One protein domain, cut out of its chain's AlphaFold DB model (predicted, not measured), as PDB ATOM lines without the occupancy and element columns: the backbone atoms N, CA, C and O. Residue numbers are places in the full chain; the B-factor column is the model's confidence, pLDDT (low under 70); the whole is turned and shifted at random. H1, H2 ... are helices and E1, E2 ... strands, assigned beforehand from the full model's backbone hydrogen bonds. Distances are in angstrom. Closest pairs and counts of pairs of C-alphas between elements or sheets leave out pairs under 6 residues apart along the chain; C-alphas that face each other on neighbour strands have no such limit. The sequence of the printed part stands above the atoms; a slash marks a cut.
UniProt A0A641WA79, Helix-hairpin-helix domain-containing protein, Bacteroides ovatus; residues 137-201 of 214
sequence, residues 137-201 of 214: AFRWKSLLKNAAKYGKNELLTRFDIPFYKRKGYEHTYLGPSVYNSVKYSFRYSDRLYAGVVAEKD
ATOM      1  N   ALA A 137     123.442 167.237 179.638       57.47
ATOM      2  CA  ALA A 137     123.014 166.012 178.954       57.47
ATOM      3  C   ALA A 137     121.840 166.222 177.976       57.47
ATOM      4  O   ALA A 137     121.705 165.494 176.992       57.47
ATOM      5  N   PHE A 138     120.995 167.229 178.220       59.78
ATOM      6  CA  PHE A 138     119.883 167.559 177.328       59.78
ATOM      7  C   PHE A 138     120.368 168.334 176.093       59.78
ATOM      8  O   PHE A 138     119.802 168.187 175.009       59.78
ATOM      9  N   ARG A 139     121.464 169.101 176.231       70.94
ATOM     10  CA  ARG A 139     122.021 169.916 175.145       70.94
ATOM     11  C   ARG A 139     122.541 169.077 173.985       70.94
ATOM     12  O   ARG A 139     122.130 169.348 172.869       70.94
ATOM     13  N   TRP A 140     123.362 168.047 174.211       75.31
ATOM     14  CA  TRP A 140     123.939 167.273 173.097       75.31
ATOM     15  C   TRP A 140     122.878 166.519 172.283       75.31
ATOM     16  O   TRP A 140     122.868 166.594 171.057       75.31
ATOM     17  N   LYS A 141     121.917 165.866 172.952       79.12
ATOM     18  CA  LYS A 141     120.807 165.183 172.264       79.12
ATOM     19  C   LYS A 141     119.934 166.157 171.471       79.12
ATOM     20  O   LYS A 141     119.582 165.867 170.332       79.12
ATOM     21  N   SER A 142     119.583 167.304 172.060       78.88
ATOM     22  CA  SER A 142     118.802 168.330 171.362       78.88
ATOM     23  C   SER A 142     119.580 168.943 170.202       78.88
ATOM     24  O   SER A 142     118.993 169.217 169.162       78.88
ATOM     25  N   LEU A 143     120.883 169.153 170.373       81.38
ATOM     26  CA  LEU A 143     121.756 169.737 169.367       81.38
ATOM     27  C   LEU A 143     121.889 168.795 168.170       81.38
ATOM     28  O   LEU A 143     121.646 169.239 167.060       81.38
ATOM     29  N   LEU A 144     122.136 167.497 168.379       83.81
ATOM     30  CA  LEU A 144     122.141 166.509 167.292       83.81
ATOM     31  C   LEU A 144     120.782 166.406 166.587       83.81
ATOM     32  O   LEU A 144     120.729 166.328 165.363       83.81
ATOM     33  N   LYS A 145     119.673 166.434 167.339       84.25
ATOM     34  CA  LYS A 145     118.321 166.398 166.759       84.25
ATOM     35  C   LYS A 145     118.037 167.632 165.897       84.25
ATOM     36  O   LYS A 145     117.438 167.506 164.833       84.25
ATOM     37  N   ASN A 146     118.457 168.808 166.355       82.19
ATOM     38  CA  ASN A 146     118.294 170.050 165.610       82.19
ATOM     39  C   ASN A 146     119.243 170.100 164.411       82.19
ATOM     40  O   ASN A 146     118.801 170.459 163.329       82.19
ATOM     41  N   ALA A 147     120.490 169.658 164.569       85.12
ATOM     42  CA  ALA A 147     121.459 169.550 163.487       85.12
ATOM     43  C   ALA A 147     120.954 168.617 162.378       85.12
ATOM     44  O   ALA A 147     120.990 168.976 161.211       85.12
ATOM     45  N   ALA A 148     120.381 167.464 162.723       84.12
ATOM     46  CA  ALA A 148     119.790 166.567 161.730       84.12
ATOM     47  C   ALA A 148     118.588 167.182 160.981       84.12
ATOM     48  O   ALA A 148     118.290 166.762 159.869       84.12
ATOM     49  N   LYS A 149     117.881 168.150 161.585       82.69
ATOM     50  CA  LYS A 149     116.683 168.778 161.004       82.69
ATOM     51  C   LYS A 149     116.982 170.062 160.225       82.69
ATOM     52  O   LYS A 149     116.310 170.328 159.236       82.69
ATOM     53  N   TYR A 150     117.933 170.857 160.702       80.25
ATOM     54  CA  TYR A 150     118.226 172.209 160.219       80.25
ATOM     55  C   TYR A 150     119.666 172.366 159.713       80.25
ATOM     56  O   TYR A 150     120.056 173.456 159.321       80.25
ATOM     57  N   GLY A 151     120.479 171.310 159.751       84.88
ATOM     58  CA  GLY A 151     121.842 171.348 159.239       84.88
ATOM     59  C   GLY A 151     121.873 171.482 157.718       84.88
ATOM     60  O   GLY A 151     121.120 170.813 157.001       84.88
ATOM     61  N   LYS A 152     122.777 172.328 157.231       84.44
ATOM     62  CA  LYS A 152     123.059 172.522 155.810       84.44
ATOM     63  C   LYS A 152     123.902 171.348 155.312       84.44
ATOM     64  O   LYS A 152     124.912 170.995 155.922       84.44
ATOM     65  N   ASN A 153     123.452 170.736 154.221       88.75
ATOM     66  CA  ASN A 153     124.108 169.606 153.573       88.75
ATOM     67  C   ASN A 153     124.585 170.050 152.192       88.75
ATOM     68  O   ASN A 153     123.773 170.453 151.363       88.75
ATOM     69  N   GLU A 154     125.880 169.945 151.940       86.19
ATOM     70  CA  GLU A 154     126.508 170.311 150.675       86.19
ATOM     71  C   GLU A 154     127.213 169.082 150.098       86.19
ATOM     72  O   GLU A 154     127.987 168.411 150.784       86.19
ATOM     73  N   LEU A 155     126.925 168.763 148.836       90.62
ATOM     74  CA  LEU A 155     127.526 167.641 148.119       90.62
ATOM     75  C   LEU A 155     128.126 168.146 146.811       90.62
ATOM     76  O   LEU A 155     127.410 168.645 145.945       90.62
ATOM     77  N   LEU A 156     129.436 167.973 146.661       87.00
ATOM     78  CA  LEU A 156     130.186 168.328 145.468       87.00
ATOM     79  C   LEU A 156     130.804 167.070 144.867       87.00
ATOM     80  O   LEU A 156     131.531 166.337 145.536       87.00
ATOM     81  N   THR A 157     130.521 166.825 143.590       87.12
ATOM     82  CA  THR A 157     131.059 165.682 142.847       87.12
ATOM     83  C   THR A 157     131.749 166.156 141.580       87.12
ATOM     84  O   THR A 157     131.169 166.944 140.832       87.12
ATOM     85  N   ARG A 158     132.945 165.643 141.303       86.06
ATOM     86  CA  ARG A 158     133.719 165.956 140.102       86.06
ATOM     87  C   ARG A 158     134.134 164.677 139.387       86.06
ATOM     88  O   ARG A 158     134.575 163.723 140.021       86.06
ATOM     89  N   PHE A 159     134.002 164.691 138.064       84.50
ATOM     90  CA  PHE A 159     134.342 163.588 137.171       84.50
ATOM     91  C   PHE A 159     135.134 164.138 135.986       84.50
ATOM     92  O   PHE A 159     134.569 164.843 135.150       84.50
ATOM     93  N   ASP A 160     136.414 163.786 135.883       81.75
ATOM     94  CA  ASP A 160     137.258 164.221 134.770       81.75
ATOM     95  C   ASP A 160     137.555 163.022 133.854       81.75
ATOM     96  O   ASP A 160     138.248 162.070 134.228       81.75
ATOM     97  N   ILE A 161     137.029 163.079 132.624       79.62
ATOM     98  CA  ILE A 161     137.191 162.036 131.602       79.62
ATOM     99  C   ILE A 161     138.072 162.584 130.467       79.62
ATOM    100  O   ILE A 161     137.636 163.468 129.728       79.62
ATOM    101  N   PRO A 162     139.303 162.075 130.281       80.00
ATOM    102  CA  PRO A 162     140.136 162.489 129.160       80.00
ATOM    103  C   PRO A 162     139.670 161.839 127.850       80.00
ATOM    104  O   PRO A 162     139.535 160.621 127.761       80.00
ATOM    105  N   PHE A 163     139.504 162.644 126.796       80.00
ATOM    106  CA  PHE A 163     139.175 162.173 125.438       80.00
ATOM    107  C   PHE A 163     140.394 161.704 124.623       80.00
ATOM    108  O   PHE A 163     140.283 161.406 123.437       80.00
ATOM    109  N   TYR A 164     141.571 161.644 125.245       76.00
ATOM    110  CA  TYR A 164     142.822 161.219 124.624       76.00
ATOM    111  C   TYR A 164     143.553 160.221 125.524       76.00
ATOM    112  O   TYR A 164     143.439 160.257 126.751       76.00
ATOM    113  N   LYS A 165     144.344 159.333 124.916       72.06
ATOM    114  CA  LYS A 165     145.137 158.342 125.648       72.06
ATOM    115  C   LYS A 165     146.482 158.953 126.056       72.06
ATOM    116  O   LYS A 165     147.284 159.331 125.205       72.06
ATOM    117  N   ARG A 166     146.736 159.073 127.361       76.19
ATOM    118  CA  ARG A 166     148.018 159.553 127.912       76.19
ATOM    119  C   ARG A 166     149.087 158.457 127.787       76.19
ATOM    120  O   ARG A 166     148.828 157.320 128.171       76.19
ATOM    121  N   LYS A 167     150.303 158.802 127.333       70.81
ATOM    122  CA  LYS A 167     151.416 157.844 127.120       70.81
ATOM    123  C   LYS A 167     151.761 156.997 128.360       70.81
ATOM    124  O   LYS A 167     152.104 155.831 128.226       70.81
ATOM    125  N   GLY A 168     151.603 157.537 129.573       66.94
ATOM    126  CA  GLY A 168     151.881 156.806 130.823       66.94
ATOM    127  C   GLY A 168     150.962 155.602 131.101       66.94
ATOM    128  O   GLY A 168     151.333 154.722 131.875       66.94
ATOM    129  N   TYR A 169     149.789 155.518 130.459       63.91
ATOM    130  CA  TYR A 169     148.857 154.385 130.614       63.91
ATOM    131  C   TYR A 169     149.263 153.139 129.826       63.91
ATOM    132  O   TYR A 169     148.606 152.111 129.950       63.91
ATOM    133  N   GLU A 170     150.309 153.206 129.002       63.94
ATOM    134  CA  GLU A 170     150.796 152.019 128.294       63.94
ATOM    135  C   GLU A 170     151.646 151.113 129.191       63.94
ATOM    136  O   GLU A 170     151.667 149.904 128.965       63.94
ATOM    137  N   HIS A 171     152.299 151.661 130.228       60.03
ATOM    138  CA  HIS A 171     153.293 150.910 131.009       60.03
ATOM    139  C   HIS A 171     153.263 151.128 132.534       60.03
ATOM    140  O   HIS A 171     153.834 150.307 133.246       60.03
ATOM    141  N   THR A 172     152.638 152.192 133.059       63.34
ATOM    142  CA  THR A 172     152.843 152.605 134.470       63.34
ATOM    143  C   THR A 172     151.576 152.599 135.330       63.34
ATOM    144  O   THR A 172     151.665 152.355 136.529       63.34
ATOM    145  N   TYR A 173     150.394 152.825 134.753       61.28
ATOM    146  CA  TYR A 173     149.142 152.894 135.517       61.28
ATOM    147  C   TYR A 173     148.352 151.584 135.453       61.28
ATOM    148  O   TYR A 173     148.150 151.022 134.380       61.28
ATOM    149  N   LEU A 174     147.875 151.121 136.612       64.19
ATOM    150  CA  LEU A 174     147.133 149.861 136.761       64.19
ATOM    151  C   LEU A 174     145.605 150.063 136.755       64.19
ATOM    152  O   LEU A 174     144.857 149.108 136.558       64.19
ATOM    153  N   GLY A 175     145.133 151.293 136.983       65.25
ATOM    154  CA  GLY A 175     143.717 151.663 137.049       65.25
ATOM    155  C   GLY A 175     143.222 152.522 135.871       65.25
ATOM    156  O   GLY A 175     144.003 152.933 135.014       65.25
ATOM    157  N   PRO A 176     141.911 152.828 135.814       66.69
ATOM    158  CA  PRO A 176     141.310 153.638 134.750       66.69
ATOM    159  C   PRO A 176     141.781 155.103 134.776       66.69
ATOM    160  O   PRO A 176     142.067 155.648 135.839       66.69
ATOM    161  N   SER A 177     141.797 155.767 133.609       69.00
ATOM    162  CA  SER A 177     142.259 157.164 133.448       69.00
ATOM    163  C   SER A 177     141.282 158.247 133.916       69.00
ATOM    164  O   SER A 177     141.500 159.432 133.661       69.00
ATOM    165  N   VAL A 178     140.205 157.836 134.572       73.75
ATOM    166  CA  VAL A 178     139.156 158.729 135.058       73.75
ATOM    167  C   VAL A 178     139.505 159.171 136.475       73.75
ATOM    168  O   VAL A 178     139.780 158.319 137.325       73.75
ATOM    169  N   TYR A 179     139.481 160.484 136.699       79.50
ATOM    170  CA  TYR A 179     139.562 161.082 138.031       79.50
ATOM    171  C   TYR A 179     138.151 161.323 138.558       79.50
ATOM    172  O   TYR A 179     137.306 161.854 137.833       79.50
ATOM    173  N   ASN A 180     137.919 160.949 139.814       81.50
ATOM    174  CA  ASN A 180     136.651 161.181 140.493       81.50
ATOM    175  C   ASN A 180     136.924 161.782 141.868       81.50
ATOM    176  O   ASN A 180     137.737 161.238 142.608       81.50
ATOM    177  N   SER A 181     136.192 162.821 142.254       83.50
ATOM    178  CA  SER A 181     136.165 163.269 143.646       83.50
ATOM    179  C   SER A 181     134.751 163.526 144.132       83.50
ATOM    180  O   SER A 181     133.870 163.957 143.387       83.50
ATOM    181  N   VAL A 182     134.530 163.204 145.401       86.62
ATOM    182  CA  VAL A 182     133.274 163.412 146.111       86.62
ATOM    183  C   VAL A 182     133.602 164.086 147.430       86.62
ATOM    184  O   VAL A 182     134.347 163.550 148.245       86.62
ATOM    185  N   LYS A 183     133.026 165.262 147.652       90.56
ATOM    186  CA  LYS A 183     133.126 166.010 148.898       90.56
ATOM    187  C   LYS A 183     131.729 166.232 149.448       90.56
ATOM    188  O   LYS A 183     130.872 166.788 148.773       90.56
ATOM    189  N   TYR A 184     131.520 165.810 150.683       90.69
ATOM    190  CA  TYR A 184     130.317 166.069 151.454       90.69
ATOM    191  C   TYR A 184     130.676 166.959 152.642       90.69
ATOM    192  O   TYR A 184     131.572 166.620 153.414       90.69
ATOM    193  N   SER A 185     129.991 168.088 152.794       90.94
ATOM    194  CA  SER A 185     130.093 168.977 153.952       90.94
ATOM    195  C   SER A 185     128.745 169.093 154.653       90.94
ATOM    196  O   SER A 185     127.698 169.279 154.037       90.94
ATOM    197  N   PHE A 186     128.788 168.995 155.974       90.81
ATOM    198  CA  PHE A 186     127.667 169.187 156.872       90.81
ATOM    199  C   PHE A 186     128.003 170.312 157.847       90.81
ATOM    200  O   PHE A 186     129.018 170.261 158.552       90.81
ATOM    201  N   ARG A 187     127.139 171.324 157.901       88.06
ATOM    202  CA  ARG A 187     127.288 172.474 158.793       88.06
ATOM    203  C   ARG A 187     125.997 172.707 159.561       88.06
ATOM    204  O   ARG A 187     124.916 172.731 158.979       88.06
ATOM    205  N   TYR A 188     126.111 172.908 160.867       83.94
ATOM    206  CA  TYR A 188     125.012 173.368 161.705       83.94
ATOM    207  C   TYR A 188     125.538 174.429 162.669       83.94
ATOM    208  O   TYR A 188     126.298 174.103 163.590       83.94
ATOM    209  N   SER A 189     125.101 175.677 162.477       77.06
ATOM    210  CA  SER A 189     125.544 176.828 163.270       77.06
ATOM    211  C   SER A 189     127.053 177.063 163.236       77.06
ATOM    212  O   SER A 189     127.788 176.451 162.458       77.06
ATOM    213  N   ASP A 190     127.511 177.850 164.205       71.31
ATOM    214  CA  ASP A 190     128.912 177.972 164.618       71.31
ATOM    215  C   ASP A 190     129.372 176.811 165.521       71.31
ATOM    216  O   ASP A 190     130.392 176.884 166.205       71.31
ATOM    217  N   ARG A 191     128.576 175.735 165.613       76.94
ATOM    218  CA  ARG A 191     128.722 174.707 166.659       76.94
ATOM    219  C   ARG A 191     129.108 173.337 166.136       76.94
ATOM    220  O   ARG A 191     129.714 172.575 166.886       76.94
ATOM    221  N   LEU A 192     128.718 172.984 164.912       82.31
ATOM    222  CA  LEU A 192     129.024 171.685 164.323       82.31
ATOM    223  C   LEU A 192     129.446 171.815 162.869       82.31
ATOM    224  O   LEU A 192     128.703 172.309 162.022       82.31
ATOM    225  N   TYR A 193     130.602 171.226 162.595       88.06
ATOM    226  CA  TYR A 193     131.160 171.092 161.265       88.06
ATOM    227  C   TYR A 193     131.623 169.648 161.092       88.06
ATOM    228  O   TYR A 193     132.360 169.123 161.927       88.06
ATOM    229  N   ALA A 194     131.173 168.998 160.026       89.12
ATOM    230  CA  ALA A 194     131.626 167.671 159.640       89.12
ATOM    231  C   ALA A 194     131.797 167.623 158.123       89.12
ATOM    232  O   ALA A 194     131.018 168.218 157.385       89.12
ATOM    233  N   GLY A 195     132.818 166.922 157.644       89.50
ATOM    234  CA  GLY A 195     133.055 166.779 156.215       89.50
ATOM    235  C   GLY A 195     133.709 165.448 155.895       89.50
ATOM    236  O   GLY A 195     134.502 164.938 156.683       89.50
ATOM    237  N   VAL A 196     133.357 164.892 154.743       88.19
ATOM    238  CA  VAL A 196     133.948 163.678 154.181       88.19
ATOM    239  C   VAL A 196     134.412 164.010 152.773       88.19
ATOM    240  O   VAL A 196     133.640 164.532 151.973       88.19
ATOM    241  N   VAL A 197     135.672 163.717 152.473       86.44
ATOM    242  CA  VAL A 197     136.246 163.858 151.134       86.44
ATOM    243  C   VAL A 197     136.739 162.486 150.717       86.44
ATOM    244  O   VAL A 197     137.412 161.824 151.495       86.44
ATOM    245  N   ALA A 198     136.366 162.066 149.516       82.69
ATOM    246  CA  ALA A 198     136.858 160.859 148.882       82.69
ATOM    247  C   ALA A 198     137.358 161.237 147.489       82.69
ATOM    248  O   ALA A 198     136.576 161.666 146.634       82.69
ATOM    249  N   GLU A 199     138.655 161.078 147.260       79.81
ATOM    250  CA  GLU A 199     139.277 161.329 145.963       79.81
ATOM    251  C   GLU A 199     139.816 160.031 145.376       79.81
ATOM    252  O   GLU A 199     140.351 159.168 146.067       79.81
ATOM    253  N   LYS A 200     139.636 159.879 144.068       77.94
ATOM    254  CA  LYS A 200     140.172 158.773 143.299       77.94
ATOM    255  C   LYS A 200     140.984 159.332 142.148       77.94
ATOM    256  O   LYS A 200     140.426 159.779 141.139       77.94
ATOM    257  N   ASP A 201     142.294 159.177 142.265       74.44
ATOM    258  CA  ASP A 201     143.219 159.564 141.218       74.44
ATOM    259  C   ASP A 201     143.107 158.687 139.968       74.44
ATOM    260  O   ASP A 201     142.723 157.503 139.973       74.44
TER     261      ASP A 201
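This is residues 137 to 201 of the 214 residues of the protein "Helix-hairpin-helix domain-containing protein" of Bacteroides ovatus (UniProt A0A641WA79). A narrow ribbon of three long antiparallel strands, in the order E1, E2, E3, makes the middle of a rod, with helix H1 sticking out at one end by its residues 137 to 142 and a loop with the short H2 at the other. The printed part has 65 residues, with two named helices and three named strands in the order H1, E1, H2, E2, E3 along the chain, and its class is mixed, helices and strands. The whole is extended, with a radius of gyration of the C-alphas of 19.3 A and spans of 60 by 20 by 15 A.

Find E2, residues 179 to 188, 30.4 A long; beside it are E1, residues 152 to 160, 26.7 A, and E3, residues 192 to 200, 27.1 A, ending at C-alpha 200 (140.172, 158.773, 143.299). H1, residues 137 to 150, begins at C-alpha 137 (123.014, 166.012, 178.954) and is 20.3 A long; H2 is residues 167 to 170.

Look at inner strand E2: it is antiparallel to E1 at 172 degrees, with N 156 and O 183 within hydrogen-bond range at 2.8 A. E2 and E3 form a hairpin at 176 degrees, with N 184 and O 196 at 2.8 A. H1 only grazes the sheet with residues 143 to 150; the closest C-alphas of H1 and E2 are those of Ala 147 and Tyr 188, 5.5 A apart. H2 is not on the sheet. In H1, 9 of 10 O i to N i+4 pairs are within range; H2 is too short for one.

The C-alphas farthest apart, of Phe 138 and Lys 167, are 60.1 A apart. The printed part has no cut, and no link is long. Look for pLDDT under 70 at residues 137 to 138 and 168 to 177.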